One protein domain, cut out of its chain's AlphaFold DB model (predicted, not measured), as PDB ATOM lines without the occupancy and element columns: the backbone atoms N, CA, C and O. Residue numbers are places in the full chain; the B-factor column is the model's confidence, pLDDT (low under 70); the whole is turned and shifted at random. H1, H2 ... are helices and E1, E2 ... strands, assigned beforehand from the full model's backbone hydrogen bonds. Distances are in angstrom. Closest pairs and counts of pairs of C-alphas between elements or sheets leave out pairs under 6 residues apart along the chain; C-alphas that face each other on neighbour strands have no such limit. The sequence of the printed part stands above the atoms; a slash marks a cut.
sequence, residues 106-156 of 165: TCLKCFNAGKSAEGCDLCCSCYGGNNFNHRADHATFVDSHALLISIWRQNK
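What this domain is: This is residues 106 to 156 of the 165 residues of the protein "Calcium-binding EF-hand" of Corchorus capsularis (UniProt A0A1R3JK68). What is the main picture? A twelve-residue helix, H3, makes one end of an elongated domain, and the short helix H2 with the long loop 129 to 140 lies toward the other. Between them, near the middle, are the short helix H1 and the strand E2, whose residues 141 to 142 pair antiparallel with residues 106 to 107. What is it built of? The printed part has 51 residues, with three named helices and two named strands in the order H1, E1, H2, E2, H3, a mixed class of helices and strands. How compact is it? It is only just compact, close to loose, with a radius of gyration of the C-alphas of 11.3 A and spans of 35 by 23 by 17 A.

Where its parts are: Where is the longest helix? H3 is residues 144 to 155, 16.7 A long, from C-alpha 144 at (162.337, 132.189, 140.604) to C-alpha 155 at (146.868, 127.541, 136.185). Where are the others? E2 is residues 141 to 143, H2 residues 124 to 128, and E1 residues 121 to 123. H1, residues 108 to 112, begins with C-alpha 108 at (155.884, 130.991, 148.218).

How they stand to each other: What is close to H3? H1 is close but not clearly touching, with the C-alphas of Leu 108 and Leu 147 closest at 7.5 A; H2 and E1 are apart from H3. How do the strands stand? E1 and E2 pair with no named strand, but they are near each other. The closest C-alphas of H1 and E2 are those of Leu 108 and Phe 141, 5.7 A apart. Are the helix backbones complete? In H1, H2 and H3 every O i to N i+4 pair is within hydrogen-bond range.

The domain as a whole: How large is it? The two C-alphas farthest apart, those of Asn 131 and Lys 156, are 34.8 A apart. Is there a cut or a long link? The printed part has no cut, and the link from H2 to E2 is long, with 12 residues. Where is confidence low? Residues 115 to 118 are under 70 in pLDDT.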
ATOM      1  N   THR A 106     162.331 133.022 146.816       95.75
ATOM      2  CA  THR A 106     161.179 133.767 147.302       95.75
ATOM      3  C   THR A 106     160.276 132.893 148.151       95.75
ATOM      4  O   THR A 106     160.114 131.697 147.890       95.75
ATOM      5  N   CYS A 107     159.705 133.483 149.196       94.88
ATOM      6  CA  CYS A 107     158.731 132.808 150.040       94.88
ATOM      7  C   CYS A 107     157.422 132.596 149.267       94.88
ATOM      8  O   CYS A 107     156.692 133.547 148.979       94.88
ATOM      9  N   LEU A 108     157.073 131.334 149.000       92.06
ATOM     10  CA  LEU A 108     155.884 130.991 148.218       92.06
ATOM     11  C   LEU A 108     154.586 131.442 148.906       92.06
ATOM     12  O   LEU A 108     153.645 131.874 148.240       92.06
ATOM     13  N   LYS A 109     154.533 131.374 150.245       91.50
ATOM     14  CA  LYS A 109     153.366 131.839 151.012       91.50
ATOM     15  C   LYS A 109     153.171 133.350 150.876       91.50
ATOM     16  O   LYS A 109     152.047 133.778 150.629       91.50
ATOM     17  N   CYS A 110     154.240 134.142 150.986       92.12
ATOM     18  CA  CYS A 110     154.157 135.592 150.788       92.12
ATOM     19  C   CYS A 110     153.808 135.951 149.347       92.12
ATOM     20  O   CYS A 110     152.939 136.789 149.132       92.12
ATOM     21  N   PHE A 111     154.427 135.281 148.372       90.12
ATOM     22  CA  PHE A 111     154.125 135.497 146.960       90.12
ATOM     23  C   PHE A 111     152.628 135.296 146.664       90.12
ATOM     24  O   PHE A 111     151.986 136.165 146.074       90.12
ATOM     25  N   ASN A 112     152.044 134.191 147.142       88.31
ATOM     26  CA  ASN A 112     150.627 133.880 146.927       88.31
ATOM     27  C   ASN A 112     149.671 134.801 147.700       88.31
ATOM     28  O   ASN A 112     148.544 135.014 147.258       88.31
ATOM     29  N   ALA A 113     150.099 135.352 148.840       86.06
ATOM     30  CA  ALA A 113     149.304 136.304 149.617       86.06
ATOM     31  C   ALA A 113     149.168 137.682 148.933       86.06
ATOM     32  O   ALA A 113     148.377 138.512 149.383       86.06
ATOM     33  N   GLY A 114     149.901 137.930 147.842       73.81
ATOM     34  CA  GLY A 114     149.831 139.166 147.067       73.81
ATOM     35  C   GLY A 114     150.385 140.389 147.807       73.81
ATOM     36  O   GLY A 114     151.029 140.282 148.847       73.81
ATOM     37  N   LYS A 115     150.119 141.588 147.264       56.25
ATOM     38  CA  LYS A 115     150.702 142.879 147.704       56.25
ATOM     39  C   LYS A 115     150.435 143.267 149.170       56.25
ATOM     40  O   LYS A 115     150.986 144.263 149.627       56.25
ATOM     41  N   SER A 116     149.576 142.540 149.883       47.94
ATOM     42  CA  SER A 116     149.323 142.725 151.317       47.94
ATOM     43  C   SER A 116     150.373 142.072 152.220       47.94
ATOM     44  O   SER A 116     150.441 142.423 153.393       47.94
ATOM     45  N   ALA A 117     151.178 141.138 151.703       57.25
ATOM     46  CA  ALA A 117     152.306 140.575 152.429       57.25
ATOM     47  C   ALA A 117     153.595 141.266 151.977       57.25
ATOM     48  O   ALA A 117     153.873 141.350 150.781       57.25
ATOM     49  N   GLU A 118     154.395 141.744 152.930       69.62
ATOM     50  CA  GLU A 118     155.807 142.023 152.673       69.62
ATOM     51  C   GLU A 118     156.417 140.724 152.121       69.62
ATOM     52  O   GLU A 118     156.448 139.688 152.799       69.62
ATOM     53  N   GLY A 119     156.770 140.748 150.832       84.81
ATOM     54  CA  GLY A 119     157.468 139.653 150.173       84.81
ATOM     55  C   GLY A 119     158.759 139.312 150.913       84.81
ATOM     56  O   GLY A 119     159.214 140.056 151.777       84.81
ATOM     57  N   CYS A 120     159.342 138.160 150.598       93.38
ATOM     58  CA  CYS A 120     160.682 137.844 151.070       93.38
ATOM     59  C   CYS A 120     161.462 137.253 149.907       93.38
ATOM     60  O   CYS A 120     161.336 136.059 149.634       93.38
ATOM     61  N   ASP A 121     162.207 138.113 149.223       94.75
ATOM     62  CA  ASP A 121     163.058 137.789 148.092       94.75
ATOM     63  C   ASP A 121     164.525 137.835 148.535       94.75
ATOM     64  O   ASP A 121     165.002 138.796 149.137       94.75
ATOM     65  N   LEU A 122     165.274 136.774 148.255       96.62
ATOM     66  CA  LEU A 122     166.610 136.556 148.793       96.62
ATOM     67  C   LEU A 122     167.585 136.184 147.684       96.62
ATOM     68  O   LEU A 122     167.312 135.334 146.837       96.62
ATOM     69  N   CYS A 123     168.776 136.779 147.724       97.38
ATOM     70  CA  CYS A 123     169.886 136.291 146.913       97.38
ATOM     71  C   CYS A 123     170.347 134.911 147.416       97.38
ATOM     72  O   CYS A 123     170.140 134.563 148.582       97.38
ATOM     73  N   CYS A 124     171.035 134.144 146.561       96.75
ATOM     74  CA  CYS A 124     171.521 132.804 146.908       96.75
ATOM     75  C   CYS A 124     172.355 132.782 148.199       96.75
ATOM     76  O   CYS A 124     172.203 131.874 149.009       96.75
ATOM     77  N   SER A 125     173.198 133.796 148.418       97.25
ATOM     78  CA  SER A 125     174.042 133.891 149.617       97.25
ATOM     79  C   SER A 125     173.235 134.133 150.892       97.25
ATOM     80  O   SER A 125     173.535 133.536 151.921       97.25
ATOM     81  N   CYS A 126     172.205 134.985 150.849       97.75
ATOM     82  CA  CYS A 126     171.356 135.226 152.015       97.75
ATOM     83  C   CYS A 126     170.467 134.027 152.324       97.75
ATOM     84  O   CYS A 126     170.335 133.676 153.492       97.75
ATOM     85  N   TYR A 127     169.916 133.374 151.300       97.19
ATOM     86  CA  TYR A 127     169.116 132.170 151.494       97.19
ATOM     87  C   TYR A 127     169.960 131.011 152.042       97.19
ATOM     88  O   TYR A 127     169.671 130.500 153.119       97.19
ATOM     89  N   GLY A 128     171.059 130.651 151.369       96.69
ATOM     90  CA  GLY A 128     171.927 129.551 151.804       96.69
ATOM     91  C   GLY A 128     172.626 129.808 153.143       96.69
ATOM     92  O   GLY A 128     172.936 128.864 153.864       96.69
ATOM     93  N   GLY A 129     172.854 131.077 153.489       97.12
ATOM     94  CA  GLY A 129     173.445 131.488 154.761       97.12
ATOM     95  C   GLY A 129     172.442 131.783 155.879       97.12
ATOM     96  O   GLY A 129     172.879 132.189 156.948       97.12
ATOM     97  N   ASN A 130     171.130 131.634 155.652       95.00
ATOM     98  CA  ASN A 130     170.075 132.044 156.595       95.00
ATOM     99  C   ASN A 130     170.196 133.508 157.083       95.00
ATOM    100  O   ASN A 130     169.840 133.835 158.212       95.00
ATOM    101  N   ASN A 131     170.690 134.409 156.227       95.88
ATOM    102  CA  ASN A 131     170.904 135.824 156.548       95.88
ATOM    103  C   ASN A 131     169.671 136.668 156.201       95.88
ATOM    104  O   ASN A 131     169.723 137.491 155.285       95.88
ATOM    105  N   PHE A 132     168.552 136.423 156.881       94.38
ATOM    106  CA  PHE A 132     167.304 137.164 156.703       94.38
ATOM    107  C   PHE A 132     166.358 136.933 157.884       94.38
ATOM    108  O   PHE A 132     166.411 135.896 158.539       94.38
ATOM    109  N   ASN A 133     165.455 137.882 158.123       91.31
ATOM    110  CA  ASN A 133     164.385 137.724 159.102       91.31
ATOM    111  C   ASN A 133     163.078 137.456 158.365       91.31
ATOM    112  O   ASN A 133     162.617 138.283 157.581       91.31
ATOM    113  N   HIS A 134     162.473 136.303 158.625       91.94
ATOM    114  CA  HIS A 134     161.175 135.962 158.068       91.94
ATOM    115  C   HIS A 134     160.358 135.131 159.051       91.94
ATOM    116  O   HIS A 134     160.890 134.546 159.994       91.94
ATOM    117  N   ARG A 135     159.042 135.088 158.838       89.50
ATOM    118  CA  ARG A 135     158.124 134.345 159.697       89.50
ATOM    119  C   ARG A 135     158.469 132.854 159.707       89.50
ATOM    120  O   ARG A 135     158.561 132.231 158.654       89.50
ATOM    121  N   ALA A 136     158.593 132.268 160.896       86.81
ATOM    122  CA  ALA A 136     158.980 130.863 161.047       86.81
ATOM    123  C   ALA A 136     157.960 129.880 160.441       86.81
ATOM    124  O   ALA A 136     158.332 128.809 159.968       86.81
ATOM    125  N   ASP A 137     156.674 130.245 160.393       88.88
ATOM    126  CA  ASP A 137     155.626 129.438 159.759       88.88
ATOM    127  C   ASP A 137     155.666 129.489 158.217       88.88
ATOM    128  O   ASP A 137     154.926 128.768 157.539       88.88
ATOM    129  N   HIS A 138     156.543 130.309 157.635       91.12
ATOM    130  CA  HIS A 138     156.769 130.447 156.202       91.12
ATOM    131  C   HIS A 138     158.054 129.719 155.772       91.12
ATOM    132  O   HIS A 138     159.030 130.330 155.354       91.12
ATOM    133  N   ALA A 139     158.052 128.387 155.862       88.69
ATOM    134  CA  ALA A 139     159.236 127.569 155.570       88.69
ATOM    135  C   ALA A 139     159.453 127.255 154.073       88.69
ATOM    136  O   ALA A 139     160.517 126.779 153.685       88.69
ATOM    137  N   THR A 140     158.451 127.481 153.217       92.75
ATOM    138  CA  THR A 140     158.532 127.128 151.792       92.75
ATOM    139  C   THR A 140     159.093 128.284 150.974       92.75
ATOM    140  O   THR A 140     158.372 129.224 150.632       92.75
ATOM    141  N   PHE A 141     160.365 128.162 150.610       96.00
ATOM    142  CA  PHE A 141     161.019 129.013 149.625       96.00
ATOM    143  C   PHE A 141     161.243 128.233 148.334       96.00
ATOM    144  O   PHE A 141     161.531 127.037 148.360       96.00
ATOM    145  N   VAL A 142     161.105 128.918 147.207       96.38
ATOM    146  CA  VAL A 142     161.391 128.380 145.873       96.38
ATOM    147  C   VAL A 142     162.226 129.389 145.109       96.38
ATOM    148  O   VAL A 142     162.114 130.591 145.350       96.38
ATOM    149  N   ASP A 143     163.069 128.919 144.197       97.50
ATOM    150  CA  ASP A 143     163.748 129.829 143.288       97.50
ATOM    151  C   ASP A 143     162.774 130.406 142.242       97.50
ATOM    152  O   ASP A 143     161.672 129.894 142.030       97.50
ATOM    153  N   SER A 144     163.179 131.483 141.573       94.25
ATOM    154  CA  SER A 144     162.337 132.189 140.604       94.25
ATOM    155  C   SER A 144     161.916 131.349 139.391       94.25
ATOM    156  O   SER A 144     160.834 131.573 138.847       94.25
ATOM    157  N   HIS A 145     162.703 130.349 138.985       95.38
ATOM    158  CA  HIS A 145     162.309 129.417 137.930       95.38
ATOM    159  C   HIS A 145     161.293 128.393 138.457       95.38
ATOM    160  O   HIS A 145     160.238 128.197 137.847       95.38
ATOM    161  N   ALA A 146     161.556 127.789 139.618       96.19
ATOM    162  CA  ALA A 146     160.615 126.881 140.271       96.19
ATOM    163  C   ALA A 146     159.269 127.560 140.582       96.19
ATOM    164  O   ALA A 146     158.215 126.934 140.428       96.19
ATOM    165  N   LEU A 147     159.283 128.850 140.939       93.81
ATOM    166  CA  LEU A 147     158.077 129.652 141.122       93.81
ATOM    167  C   LEU A 147     157.244 129.730 139.834       93.81
ATOM    168  O   LEU A 147     156.045 129.451 139.873       93.81
ATOM    169  N   LEU A 148     157.861 130.058 138.692       92.56
ATOM    170  CA  LEU A 148     157.165 130.114 137.398       92.56
ATOM    171  C   LEU A 148     156.501 128.774 137.055       92.56
ATOM    172  O   LEU A 148     155.344 128.740 136.631       92.56
ATOM    173  N   ILE A 149     157.199 127.663 137.303       93.81
ATOM    174  CA  ILE A 149     156.650 126.318 137.103       93.81
ATOM    175  C   ILE A 149     155.495 126.033 138.072       93.81
ATOM    176  O   ILE A 149     154.497 125.434 137.664       93.81
ATOM    177  N   SER A 150     155.587 126.469 139.330       90.50
ATOM    178  CA  SER A 150     154.500 126.332 140.306       90.50
ATOM    179  C   SER A 150     153.244 127.084 139.859       90.50
ATOM    180  O   SER A 150     152.158 126.506 139.858       90.50
ATOM    181  N   ILE A 151     153.392 128.339 139.424       90.50
ATOM    182  CA  ILE A 151     152.284 129.159 138.908       90.50
ATOM    183  C   ILE A 151     151.665 128.491 137.679       90.50
ATOM    184  O   ILE A 151     150.444 128.362 137.592       90.50
ATOM    185  N   TRP A 152     152.486 128.024 136.736       89.31
ATOM    186  CA  TRP A 152     151.986 127.335 135.548       89.31
ATOM    187  C   TRP A 152     151.201 126.066 135.902       89.31
ATOM    188  O   TRP A 152     150.110 125.857 135.377       89.31
ATOM    189  N   ARG A 153     151.707 125.240 136.829       89.38
ATOM    190  CA  ARG A 153     151.018 124.017 137.281       89.38
ATOM    191  C   ARG A 153     149.660 124.313 137.914       89.38
ATOM    192  O   ARG A 153     148.725 123.561 137.676       89.38
ATOM    193  N   GLN A 154     149.554 125.394 138.682       85.69
ATOM    194  CA  GLN A 154     148.298 125.811 139.317       85.69
ATOM    195  C   GLN A 154     147.272 126.341 138.307       85.69
ATOM    196  O   GLN A 154     146.077 126.148 138.497       85.69
ATOM    197  N   ASN A 155     147.731 126.982 137.229       85.38
ATOM    198  CA  ASN A 155     146.868 127.541 136.185       85.38
ATOM    199  C   ASN A 155     146.613 126.574 135.019       85.38
ATOM    200  O   ASN A 155     145.924 126.930 134.060       85.38
ATOM    201  N   LYS A 156     147.173 125.358 135.060       82.44
ATOM    202  CA  LYS A 156     146.931 124.354 134.028       82.44
ATOM    203  C   LYS A 156     145.464 123.910 134.124       82.44
ATOM    204  O   LYS A 156     145.061 123.444 135.188       82.44
TER     205      LYS A 156